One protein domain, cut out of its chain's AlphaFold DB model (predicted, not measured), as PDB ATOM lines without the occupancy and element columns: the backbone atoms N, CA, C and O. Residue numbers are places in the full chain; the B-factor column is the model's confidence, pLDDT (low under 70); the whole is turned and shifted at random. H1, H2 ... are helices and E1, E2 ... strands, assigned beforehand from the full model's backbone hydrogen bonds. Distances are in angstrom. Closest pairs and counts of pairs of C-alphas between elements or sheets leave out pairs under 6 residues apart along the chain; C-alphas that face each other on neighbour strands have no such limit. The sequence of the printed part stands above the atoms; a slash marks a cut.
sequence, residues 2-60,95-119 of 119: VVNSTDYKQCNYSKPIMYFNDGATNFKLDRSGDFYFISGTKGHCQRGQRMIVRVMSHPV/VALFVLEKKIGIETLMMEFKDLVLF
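What this domain is: This is residues 2 to 60 and 95 to 119 of the 119 residues of the protein "Phytocyanin domain-containing protein" of Amborella trichopoda (UniProt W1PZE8). With little regular structure, the domain is a two-stranded hairpin, E1 and E2, with the short helix H1 near it, chiefly by E1, amid long loops; residues 95 to 103 stick out. The 84 printed residues run H1, E1, E2, H2; the sheet is antiparallel and the class mixed, with 23 residues in named elements. It is only just loose, close to compact, with a radius of gyration of the C-alphas of 14.5 A and spans of 40 by 28 by 24 A.

Where its parts are: H1 is residues 5 to 10, from C-alpha 5 at (-46.072, -15.131, -46.240). E1, residues 33 to 38, is 16.8 A long; E2, residues 50 to 55, 16.6 A. H2, residues 113 to 117, ends at C-alpha 117 (-36.017, -18.795, -26.653).

How they stand to each other: Hairpin E1 and E2 has N 35 and O 53 within hydrogen-bond range, 2.8 A. Residues 2 to 3 pair antiparallel with 36 to 37 of E1. The closest C-alphas of H1 and E1, Tyr 8 and Tyr 36, are 6.4 A apart. H2 is apart from H1 and E1. Every O i to N i+4 pair is within range in H1; in H2 0 of 1, with 1 of 2 O i to N i+3 pairs.

The domain as a whole: Residues 61 to 94 are not printed; C-alphas 60 and 95 are 26.9 A apart. Links H1 to E1 and E1 to E2 are long. Residues 58 to 60 and 95 to 119 have pLDDT under 70.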
ATOM      1  N   VAL A   2     -45.882 -10.466 -36.211       92.19
ATOM      2  CA  VAL A   2     -46.697 -11.100 -37.270       92.19
ATOM      3  C   VAL A   2     -46.427 -10.440 -38.620       92.19
ATOM      4  O   VAL A   2     -46.388  -9.212 -38.708       92.19
ATOM      5  N   VAL A   3     -46.278 -11.240 -39.671       94.69
ATOM      6  CA  VAL A   3     -45.999 -10.793 -41.047       94.69
ATOM      7  C   VAL A   3     -46.848 -11.559 -42.068       94.69
ATOM      8  O   VAL A   3     -47.562 -12.497 -41.714       94.69
ATOM      9  N   ASN A   4     -46.790 -11.170 -43.344       95.31
ATOM     10  CA  ASN A   4     -47.370 -11.958 -44.434       95.31
ATOM     11  C   ASN A   4     -46.385 -13.058 -44.898       95.31
ATOM     12  O   ASN A   4     -45.201 -13.037 -44.566       95.31
ATOM     13  N   SER A   5     -46.855 -14.012 -45.704       94.56
ATOM     14  CA  SER A   5     -46.072 -15.131 -46.240       94.56
ATOM     15  C   SER A   5     -44.827 -14.674 -47.016       94.56
ATOM     16  O   SER A   5     -43.758 -15.271 -46.883       94.56
ATOM     17  N   THR A   6     -44.929 -13.596 -47.803       95.44
ATOM     18  CA  THR A   6     -43.791 -13.046 -48.563       95.44
ATOM     19  C   THR A   6     -42.691 -12.548 -47.633       95.44
ATOM     20  O   THR A   6     -41.532 -12.943 -47.769       95.44
ATOM     21  N   ASP A   7     -43.064 -11.747 -46.637       94.75
ATOM     22  CA  ASP A   7     -42.132 -11.187 -45.662       94.75
ATOM     23  C   ASP A   7     -41.535 -12.272 -44.759       94.75
ATOM     24  O   ASP A   7     -40.350 -12.228 -44.439       94.75
ATOM     25  N   TYR A   8     -42.308 -13.308 -44.425       94.56
ATOM     26  CA  TYR A   8     -41.817 -14.486 -43.711       94.56
ATOM     27  C   TYR A   8     -40.706 -15.219 -44.477       94.56
ATOM     28  O   TYR A   8     -39.685 -15.607 -43.901       94.56
ATOM     29  N   LYS A   9     -40.888 -15.410 -45.791       94.62
ATOM     30  CA  LYS A   9     -39.898 -16.082 -46.650       94.62
ATOM     31  C   LYS A   9     -38.627 -15.255 -46.798       94.62
ATOM     32  O   LYS A   9     -37.537 -15.817 -46.753       94.62
ATOM     33  N   GLN A  10     -38.776 -13.943 -46.947       95.19
ATOM     34  CA  GLN A  10     -37.664 -13.008 -47.127       95.19
ATOM     35  C   GLN A  10     -37.036 -12.549 -45.804       95.19
ATOM     36  O   GLN A  10     -36.049 -11.819 -45.822       95.19
ATOM     37  N   CYS A  11     -37.587 -12.965 -44.658       93.06
ATOM     38  CA  CYS A  11     -37.219 -12.435 -43.347       93.06
ATOM     39  C   CYS A  11     -37.276 -10.899 -43.290       93.06
ATOM     40  O   CYS A  11     -36.422 -10.252 -42.681       93.06
ATOM     41  N   ASN A  12     -38.286 -10.310 -43.931       93.75
ATOM     42  CA  ASN A  12     -38.501  -8.872 -43.939       93.75
ATOM     43  C   ASN A  12     -39.259  -8.445 -42.677       93.75
ATOM     44  O   ASN A  12     -40.454  -8.682 -42.534       93.75
ATOM     45  N   TYR A  13     -38.549  -7.788 -41.765       88.62
ATOM     46  CA  TYR A  13     -39.092  -7.261 -40.511       88.62
ATOM     47  C   TYR A  13     -39.422  -5.758 -40.579       88.62
ATOM     48  O   TYR A  13     -39.721  -5.150 -39.555       88.62
ATOM     49  N   SER A  14     -39.372  -5.141 -41.769       88.56
ATOM     50  CA  SER A  14     -39.530  -3.685 -41.932       88.56
ATOM     51  C   SER A  14     -40.973  -3.207 -41.765       88.56
ATOM     52  O   SER A  14     -41.201  -2.071 -41.360       88.56
ATOM     53  N   LYS A  15     -41.952  -4.046 -42.127       86.69
ATOM     54  CA  LYS A  15     -43.385  -3.708 -42.104       86.69
ATOM     55  C   LYS A  15     -44.214  -4.865 -41.534       86.69
ATOM     56  O   LYS A  15     -44.905  -5.548 -42.288       86.69
ATOM     57  N   PRO A  16     -44.129  -5.125 -40.219       90.19
ATOM     58  CA  PRO A  16     -44.980  -6.123 -39.596       90.19
ATOM     59  C   PRO A  16     -46.453  -5.726 -39.649       90.19
ATOM     60  O   PRO A  16     -46.797  -4.551 -39.559       90.19
ATOM     61  N   ILE A  17     -47.319  -6.734 -39.715       91.69
ATOM     62  CA  ILE A  17     -48.761  -6.572 -39.498       91.69
ATOM     63  C   ILE A  17     -49.008  -6.239 -38.023       91.69
ATOM     64  O   ILE A  17     -49.818  -5.376 -37.704       91.69
ATOM     65  N   MET A  18     -48.285  -6.916 -37.124       88.81
ATOM     66  CA  MET A  18     -48.275  -6.621 -35.690       88.81
ATOM     67  C   MET A  18     -46.887  -6.832 -35.099       88.81
ATOM     68  O   MET A  18     -46.209  -7.808 -35.422       88.81
ATOM     69  N   TYR A  19     -46.476  -5.936 -34.209       88.44
ATOM     70  CA  TYR A  19     -45.187  -5.980 -33.526       88.44
ATOM     71  C   TYR A  19     -45.379  -6.209 -32.027       88.44
ATOM     72  O   TYR A  19     -46.332  -5.701 -31.445       88.44
ATOM     73  N   PHE A  20     -44.465  -6.971 -31.423       85.38
ATOM     74  CA  PHE A  20     -44.504  -7.317 -30.006       85.38
ATOM     75  C   PHE A  20     -43.095  -7.229 -29.408       85.38
ATOM     76  O   PHE A  20     -42.148  -7.719 -30.031       85.38
ATOM     77  N   ASN A  21     -42.962  -6.616 -28.231       82.50
ATOM     78  CA  ASN A  21     -41.686  -6.389 -27.531       82.50
ATOM     79  C   ASN A  21     -41.769  -6.587 -26.007       82.50
ATOM     80  O   ASN A  21     -40.825  -6.267 -25.292       82.50
ATOM     81  N   ASP A  22     -42.898  -7.080 -25.516       76.50
ATOM     82  CA  ASP A  22     -43.245  -7.250 -24.105       76.50
ATOM     83  C   ASP A  22     -42.745  -8.576 -23.508       76.50
ATOM     84  O   ASP A  22     -42.861  -8.801 -22.307       76.50
ATOM     85  N   GLY A  23     -42.168  -9.464 -24.325       71.88
ATOM     86  CA  GLY A  23     -41.582 -10.736 -23.884       71.88
ATOM     87  C   GLY A  23     -42.600 -11.825 -23.517       71.88
ATOM     88  O   GLY A  23     -42.233 -12.996 -23.463       71.88
ATOM     89  N   ALA A  24     -43.871 -11.469 -23.328       70.25
ATOM     90  CA  ALA A  24     -44.981 -12.385 -23.083       70.25
ATOM     91  C   ALA A  24     -46.244 -11.885 -23.800       70.25
ATOM     92  O   ALA A  24     -47.152 -11.318 -23.196       70.25
ATOM     93  N   THR A  25     -46.284 -12.080 -25.115       73.69
ATOM     94  CA  THR A  25     -47.378 -11.588 -25.953       73.69
ATOM     95  C   THR A  25     -48.501 -12.611 -26.081       73.69
ATOM     96  O   THR A  25     -48.267 -13.744 -26.495       73.69
ATOM     97  N   ASN A  26     -49.741 -12.179 -25.861       78.69
ATOM     98  CA  ASN A  26     -50.929 -12.964 -26.188       78.69
ATOM     99  C   ASN A  26     -51.473 -12.585 -27.568       78.69
ATOM    100  O   ASN A  26     -51.911 -11.455 -27.780       78.69
ATOM    101  N   PHE A  27     -51.474 -13.536 -28.505       82.56
ATOM    102  CA  PHE A  27     -52.030 -13.343 -29.844       82.56
ATOM    103  C   PHE A  27     -53.259 -14.228 -30.055       82.56
ATOM    104  O   PHE A  27     -53.168 -15.453 -30.036       82.56
ATOM    105  N   LYS A  28     -54.421 -13.605 -30.270       82.06
ATOM    106  CA  LYS A  28     -55.677 -14.328 -30.488       82.06
ATOM    107  C   LYS A  28     -55.757 -14.849 -31.923       82.06
ATOM    108  O   LYS A  28     -55.640 -14.084 -32.874       82.06
ATOM    109  N   LEU A  29     -56.013 -16.146 -32.056       84.75
ATOM    110  CA  LEU A  29     -56.241 -16.828 -33.328       84.75
ATOM    111  C   LEU A  29     -57.749 -16.916 -33.593       84.75
ATOM    112  O   LEU A  29     -58.415 -17.868 -33.202       84.75
ATOM    113  N   ASP A  30     -58.296 -15.867 -34.197       82.25
ATOM    114  CA  ASP A  30     -59.733 -15.656 -34.405       82.25
ATOM    115  C   ASP A  30     -60.276 -16.254 -35.710       82.25
ATOM    116  O   ASP A  30     -61.480 -16.463 -35.849       82.25
ATOM    117  N   ARG A  31     -59.390 -16.550 -36.662       84.56
ATOM    118  CA  ARG A  31     -59.739 -17.054 -37.993       84.56
ATOM    119  C   ARG A  31     -58.941 -18.301 -38.340       84.56
ATOM    120  O   ARG A  31     -57.793 -18.446 -37.921       84.56
ATOM    121  N   SER A  32     -59.543 -19.186 -39.128       87.12
ATOM    122  CA  SER A  32     -58.820 -20.304 -39.725       87.12
ATOM    123  C   SER A  32     -57.818 -19.808 -40.769       87.12
ATOM    124  O   SER A  32     -57.988 -18.747 -41.373       87.12
ATOM    125  N   GLY A  33     -56.754 -20.580 -40.966       88.12
ATOM    126  CA  GLY A  33     -55.677 -20.269 -41.900       88.12
ATOM    127  C   GLY A  33     -54.309 -20.150 -41.238       88.12
ATOM    128  O   GLY A  33     -54.118 -20.505 -40.075       88.12
ATOM    129  N   ASP A  34     -53.348 -19.675 -42.027       91.06
ATOM    130  CA  ASP A  34     -51.940 -19.620 -41.644       91.06
ATOM    131  C   ASP A  34     -51.562 -18.238 -41.109       91.06
ATOM    132  O   ASP A  34     -51.787 -17.211 -41.756       91.06
ATOM    133  N   PHE A  35     -50.920 -18.227 -39.948       91.31
ATOM    134  CA  PHE A  35     -50.324 -17.049 -39.338       91.31
ATOM    135  C   PHE A  35     -48.808 -17.198 -39.330       91.31
ATOM    136  O   PHE A  35     -48.275 -18.218 -38.892       91.31
ATOM    137  N   TYR A  36     -48.113 -16.171 -39.811       92.25
ATOM    138  CA  TYR A  36     -46.664 -16.176 -39.950       92.25
ATOM    139  C   TYR A  36     -46.039 -15.266 -38.905       92.25
ATOM    140  O   TYR A  36     -46.337 -14.070 -38.851       92.25
ATOM    141  N   PHE A  37     -45.129 -15.823 -38.116       91.69
ATOM    142  CA  PHE A  37     -44.425 -15.097 -37.074       91.69
ATOM    143  C   PHE A  37     -42.923 -15.138 -37.327       91.69
ATOM    144  O   PHE A  37     -42.360 -16.186 -37.644       91.69
ATOM    145  N   ILE A  38     -42.264 -13.995 -37.163       91.00
ATOM    146  CA  ILE A  38     -40.805 -13.875 -37.237       91.00
ATOM    147  C   ILE A  38     -40.269 -13.073 -36.049       91.00
ATOM    148  O   ILE A  38     -40.994 -12.283 -35.425       91.00
ATOM    149  N   SER A  39     -38.988 -13.265 -35.742       89.25
ATOM    150  CA  SER A  39     -38.240 -12.388 -34.840       89.25
ATOM    151  C   SER A  39     -37.873 -11.064 -35.513       89.25
ATOM    152  O   SER A  39     -37.588 -11.030 -36.709       89.25
ATOM    153  N   GLY A  40     -37.874  -9.972 -34.740       87.50
ATOM    154  CA  GLY A  40     -37.454  -8.641 -35.206       87.50
ATOM    155  C   GLY A  40     -35.993  -8.322 -35.020       87.50
ATOM    156  O   GLY A  40     -35.525  -7.297 -35.508       87.50
ATOM    157  N   THR A  41     -35.265  -9.201 -34.346       87.88
ATOM    158  CA  THR A  41     -33.835  -9.030 -34.162       87.88
ATOM    159  C   THR A  41     -33.109  -9.432 -35.439       87.88
ATOM    160  O   THR A  41     -33.331 -10.512 -36.000       87.88
ATOM    161  N   LYS A  42     -32.212  -8.560 -35.907       88.38
ATOM    162  CA  LYS A  42     -31.409  -8.792 -37.112       88.38
ATOM    163  C   LYS A  42     -30.699 -10.151 -37.027       88.38
ATOM    164  O   LYS A  42     -30.046 -10.459 -36.035       88.38
ATOM    165  N   GLY A  43     -30.834 -10.971 -38.067       89.38
ATOM    166  CA  GLY A  43     -30.204 -12.292 -38.153       89.38
ATOM    167  C   GLY A  43     -30.985 -13.435 -37.492       89.38
ATOM    168  O   GLY A  43     -30.715 -14.593 -37.790       89.38
ATOM    169  N   HIS A  44     -31.965 -13.169 -36.624       91.31
ATOM    170  CA  HIS A  44     -32.686 -14.235 -35.913       91.31
ATOM    171  C   HIS A  44     -33.609 -15.031 -36.840       91.31
ATOM    172  O   HIS A  44     -33.605 -16.258 -36.802       91.31
ATOM    173  N   CYS A  45     -34.345 -14.347 -37.719       91.00
ATOM    174  CA  CYS A  45     -35.214 -15.015 -38.688       91.00
ATOM    175  C   CYS A  45     -34.417 -15.926 -39.639       91.00
ATOM    176  O   CYS A  45     -34.824 -17.058 -39.892       91.00
ATOM    177  N   GLN A  46     -33.246 -15.471 -40.103       93.44
ATOM    178  CA  GLN A  46     -32.352 -16.255 -40.963       93.44
ATOM    179  C   GLN A  46     -31.781 -17.482 -40.241       93.44
ATOM    180  O   GLN A  46     -31.577 -18.516 -40.869       93.44
ATOM    181  N   ARG A  47     -31.571 -17.383 -38.922       93.38
ATOM    182  CA  ARG A  47     -31.154 -18.498 -38.054       93.38
ATOM    183  C   ARG A  47     -32.301 -19.428 -37.642       93.38
ATOM    184  O   ARG A  47     -32.075 -20.344 -36.865       93.38
ATOM    185  N   GLY A  48     -33.515 -19.215 -38.152       89.69
ATOM    186  CA  GLY A  48     -34.654 -20.100 -37.905       89.69
ATOM    187  C   GLY A  48     -35.604 -19.651 -36.796       89.69
ATOM    188  O   GLY A  48     -36.573 -20.355 -36.540       89.69
ATOM    189  N   GLN A  49     -35.417 -18.470 -36.193       90.12
ATOM    190  CA  GLN A  49     -36.376 -17.919 -35.227       90.12
ATOM    191  C   GLN A  49     -37.596 -17.320 -35.948       90.12
ATOM    192  O   GLN A  49     -37.783 -16.100 -36.050       90.12
ATOM    193  N   ARG A  50     -38.401 -18.217 -36.512       89.06
ATOM    194  CA  ARG A  50     -39.636 -17.959 -37.248       89.06
ATOM    195  C   ARG A  50     -40.556 -19.174 -37.130       89.06
ATOM    196  O   ARG A  50     -40.075 -20.298 -37.055       89.06
ATOM    197  N   MET A  51     -41.866 -18.960 -37.123       89.31
ATOM    198  CA  MET A  51     -42.856 -20.032 -36.984       89.31
ATOM    199  C   MET A  51     -44.108 -19.759 -37.815       89.31
ATOM    200  O   MET A  51     -44.465 -18.608 -38.076       89.31
ATOM    201  N   ILE A  52     -44.779 -20.836 -38.216       90.69
ATOM    202  CA  ILE A  52     -46.064 -20.801 -38.916       90.69
ATOM    203  C   ILE A  52     -47.073 -21.524 -38.040       90.69
ATOM    204  O   ILE A  52     -46.828 -22.652 -37.618       90.69
ATOM    205  N   VAL A  53     -48.209 -20.888 -37.796       88.94
ATOM    206  CA  VAL A  53     -49.314 -21.478 -37.046       88.94
ATOM    207  C   VAL A  53     -50.480 -21.650 -37.992       88.94
ATOM    208  O   VAL A  53     -50.991 -20.667 -38.525       88.94
ATOM    209  N   ARG A  54     -50.891 -22.897 -38.204       86.50
ATOM    210  CA  ARG A  54     -52.047 -23.237 -39.031       86.50
ATOM    211  C   ARG A  54     -53.248 -23.514 -38.138       86.50
ATOM    212  O   ARG A  54     -53.273 -24.502 -37.411       86.50
ATOM    213  N   VAL A  55     -54.254 -22.654 -38.225       86.94
ATOM    214  CA  VAL A  55     -55.510 -22.779 -37.487       86.94
ATOM    215  C   VAL A  55     -56.524 -23.497 -38.363       86.94
ATOM    216  O   VAL A  55     -56.915 -22.996 -39.419       86.94
ATOM    217  N   MET A  56     -56.958 -24.676 -37.931       83.56
ATOM    218  CA  MET A  56     -57.996 -25.441 -38.620       83.56
ATOM    219  C   MET A  56     -59.367 -25.125 -38.024       83.56
ATOM    220  O   MET A  56     -59.569 -25.231 -36.815       83.56
ATOM    221  N   SER A  57     -60.331 -24.768 -38.874       79.38
ATOM    222  CA  SER A  57     -61.742 -24.744 -38.487       79.38
ATOM    223  C   SER A  57     -62.283 -26.169 -38.541       79.38
ATOM    224  O   SER A  57     -62.405 -26.736 -39.628       79.38
ATOM    225  N   HIS A  58     -62.615 -26.747 -37.390       68.81
ATOM    226  CA  HIS A  58     -63.357 -28.001 -37.364       68.81
ATOM    227  C   HIS A  58     -64.834 -27.685 -37.621       68.81
ATOM    228  O   HIS A  58     -65.403 -26.874 -36.884       68.81
ATOM    229  N   PRO A  59     -65.477 -28.283 -38.639       60.69
ATOM    230  CA  PRO A  59     -66.925 -28.266 -38.692       60.69
ATOM    231  C   PRO A  59     -67.430 -29.005 -37.454       60.69
ATOM    232  O   PRO A  59     -67.066 -30.157 -37.215       60.69
ATOM    233  N   VAL A  60     -68.242 -28.333 -36.642       59.84
ATOM    234  CA  VAL A  60     -68.986 -28.998 -35.575       59.84
ATOM    235  C   VAL A  60     -69.971 -29.925 -36.276       59.84
ATOM    236  O   VAL A  60     -71.019 -29.486 -36.745       59.84
ATOM    237  N   VAL A  95     -47.761 -42.196 -22.994       43.16
ATOM    238  CA  VAL A  95     -48.038 -41.129 -23.944       43.16
ATOM    239  C   VAL A  95     -48.115 -39.898 -23.074       43.16
ATOM    240  O   VAL A  95     -48.945 -39.862 -22.165       43.16
ATOM    241  N   ALA A  96     -47.188 -38.961 -23.284       45.28
ATOM    242  CA  ALA A  96     -47.193 -37.666 -22.629       45.28
ATOM    243  C   ALA A  96     -48.643 -37.208 -22.479       45.28
ATOM    244  O   ALA A  96     -49.347 -36.996 -23.471       45.28
ATOM    245  N   LEU A  97     -49.100 -37.166 -21.228       39.81
ATOM    246  CA  LEU A  97     -50.381 -36.610 -20.867       39.81
ATOM    247  C   LEU A  97     -50.225 -35.112 -21.119       39.81
ATOM    248  O   LEU A  97     -49.972 -34.333 -20.208       39.81
ATOM    249  N   PHE A  98     -50.365 -34.704 -22.380       43.44
ATOM    250  CA  PHE A  98     -51.074 -33.472 -22.640       43.44
ATOM    251  C   PHE A  98     -52.421 -33.725 -21.997       43.44
ATOM    252  O   PHE A  98     -53.246 -34.472 -22.525       43.44
ATOM    253  N   VAL A  99     -52.553 -33.240 -20.765       37.53
ATOM    254  CA  VAL A  99     -53.820 -33.140 -20.076       37.53
ATOM    255  C   VAL A  99     -54.721 -32.458 -21.091       37.53
ATOM    256  O   VAL A  99     -54.592 -31.267 -21.362       37.53
ATOM    257  N   LEU A 100     -55.562 -33.257 -21.745       47.53
ATOM    258  CA  LEU A 100     -56.669 -32.767 -22.532       47.53
ATOM    259  C   LEU A 100     -57.637 -32.218 -21.494       47.53
ATOM    260  O   LEU A 100     -58.605 -32.878 -21.111       47.53
ATOM    261  N   GLU A 101     -57.337 -31.016 -21.003       46.69
ATOM    262  CA  GLU A 101     -58.348 -30.140 -20.453       46.69
ATOM    263  C   GLU A 101     -59.313 -29.899 -21.603       46.69
ATOM    264  O   GLU A 101     -59.089 -29.126 -22.534       46.69
ATOM    265  N   LYS A 102     -60.345 -30.738 -21.601       43.56
ATOM    266  CA  LYS A 102     -61.501 -30.690 -22.474       43.56
ATOM    267  C   LYS A 102     -62.065 -29.277 -22.453       43.56
ATOM    268  O   LYS A 102     -62.935 -28.962 -21.647       43.56
ATOM    269  N   LYS A 103     -61.620 -28.458 -23.399       36.31
ATOM    270  CA  LYS A 103     -62.334 -27.262 -23.824       36.31
ATOM    271  C   LYS A 103     -62.010 -26.952 -25.276       36.31
ATOM    272  O   LYS A 103     -61.298 -26.015 -25.616       36.31
ATOM    273  N   ILE A 104     -62.565 -27.772 -26.169       48.75
ATOM    274  CA  ILE A 104     -62.632 -27.423 -27.588       48.75
ATOM    275  C   ILE A 104     -63.667 -26.296 -27.731       48.75
ATOM    276  O   ILE A 104     -64.863 -26.496 -27.915       48.75
ATOM    277  N   GLY A 105     -63.213 -25.075 -27.499       38.75
ATOM    278  CA  GLY A 105     -64.066 -23.900 -27.485       38.75
ATOM    279  C   GLY A 105     -63.212 -22.660 -27.518       38.75
ATOM    280  O   GLY A 105     -63.067 -22.031 -26.484       38.75
ATOM    281  N   ILE A 106     -62.639 -22.345 -28.688       45.50
ATOM    282  CA  ILE A 106     -61.949 -21.078 -29.009       45.50
ATOM    283  C   ILE A 106     -60.984 -20.550 -27.930       45.50
ATOM    284  O   ILE A 106     -60.695 -19.349 -27.908       45.50
ATOM    285  N   GLU A 107     -60.508 -21.410 -27.021       39.06
ATOM    286  CA  GLU A 107     -59.696 -20.960 -25.905       39.06
ATOM    287  C   GLU A 107     -58.393 -20.443 -26.473       39.06
ATOM    288  O   GLU A 107     -57.755 -21.039 -27.341       39.06
ATOM    289  N   THR A 108     -58.115 -19.221 -26.047       40.16
ATOM    290  CA  THR A 108     -57.032 -18.381 -26.512       40.16
ATOM    291  C   THR A 108     -55.764 -19.216 -26.481       40.16
ATOM    292  O   THR A 108     -55.297 -19.563 -25.400       40.16
ATOM    293  N   LEU A 109     -55.230 -19.573 -27.655       43.00
ATOM    294  CA  LEU A 109     -53.913 -20.183 -27.738       43.00
ATOM    295  C   LEU A 109     -52.930 -19.100 -27.294       43.00
ATOM    296  O   LEU A 109     -52.479 -18.289 -28.103       43.00
ATOM    297  N   MET A 110     -52.676 -19.024 -25.986       40.84
ATOM    298  CA  MET A 110     -51.624 -18.195 -25.426       40.84
ATOM    299  C   MET A 110     -50.320 -18.819 -25.906       40.84
ATOM    300  O   MET A 110     -49.784 -19.739 -25.296       40.84
ATOM    301  N   MET A 111     -49.860 -18.389 -27.080       47.88
ATOM    302  CA  MET A 111     -48.525 -18.717 -27.545       47.88
ATOM    303  C   MET A 111     -47.549 -17.922 -26.691       47.88
ATOM    304  O   MET A 111     -47.171 -16.806 -27.043       47.88
ATOM    305  N   GLU A 112     -47.165 -18.480 -25.544       40.56
ATOM    306  CA  GLU A 112     -46.036 -17.952 -24.797       40.56
ATOM    307  C   GLU A 112     -44.788 -18.119 -25.671       40.56
ATOM    308  O   GLU A 112     -44.242 -19.206 -25.836       40.56
ATOM    309  N   PHE A 113     -44.294 -17.010 -26.224       51.31
ATOM    310  CA  PHE A 113     -42.988 -16.965 -26.891       51.31
ATOM    311  C   PHE A 113     -41.823 -17.332 -25.946       51.31
ATOM    312  O   PHE A 113     -40.684 -17.425 -26.401       51.31
ATOM    313  N   LYS A 114     -42.102 -17.559 -24.653       38.72
ATOM    314  CA  LYS A 114     -41.156 -17.978 -23.614       38.72
ATOM    315  C   LYS A 114     -40.464 -19.309 -23.958       38.72
ATOM    316  O   LYS A 114     -39.267 -19.423 -23.722       38.72
ATOM    317  N   ASP A 115     -41.160 -20.247 -24.609       38.66
ATOM    318  CA  ASP A 115     -40.587 -21.541 -25.028       38.66
ATOM    319  C   ASP A 115     -39.792 -21.476 -26.349       38.66
ATOM    320  O   ASP A 115     -39.055 -22.401 -26.679       38.66
ATOM    321  N   LEU A 116     -39.881 -20.377 -27.110       43.00
ATOM    322  CA  LEU A 116     -39.176 -20.215 -28.395       43.00
ATOM    323  C   LEU A 116     -37.768 -19.600 -28.249       43.00
ATOM    324  O   LEU A 116     -37.085 -19.349 -29.244       43.00
ATOM    325  N   VAL A 117     -37.352 -19.315 -27.011       38.41
ATOM    326  CA  VAL A 117     -36.017 -18.795 -26.653       38.41
ATOM    327  C   VAL A 117     -35.132 -19.893 -26.031       38.41
ATOM    328  O   VAL A 117     -33.960 -19.655 -25.768       38.41
ATOM    329  N   LEU A 118     -35.653 -21.115 -25.850       28.56
ATOM    330  CA  LEU A 118     -34.886 -22.294 -25.425       28.56
ATOM    331  C   LEU A 118     -34.426 -23.142 -26.627       28.56
ATOM    332  O   LEU A 118     -34.729 -24.325 -26.702       28.56
ATOM    333  N   PHE A 119     -33.692 -22.530 -27.561       37.72
ATOM    334  CA  PHE A 119     -32.681 -23.181 -28.410       37.72
ATOM    335  C   PHE A 119     -31.604 -22.160 -28.791       37.72
ATOM    336  O   PHE A 119     -31.975 -21.032 -29.200       37.72
TER     337      PHE A 119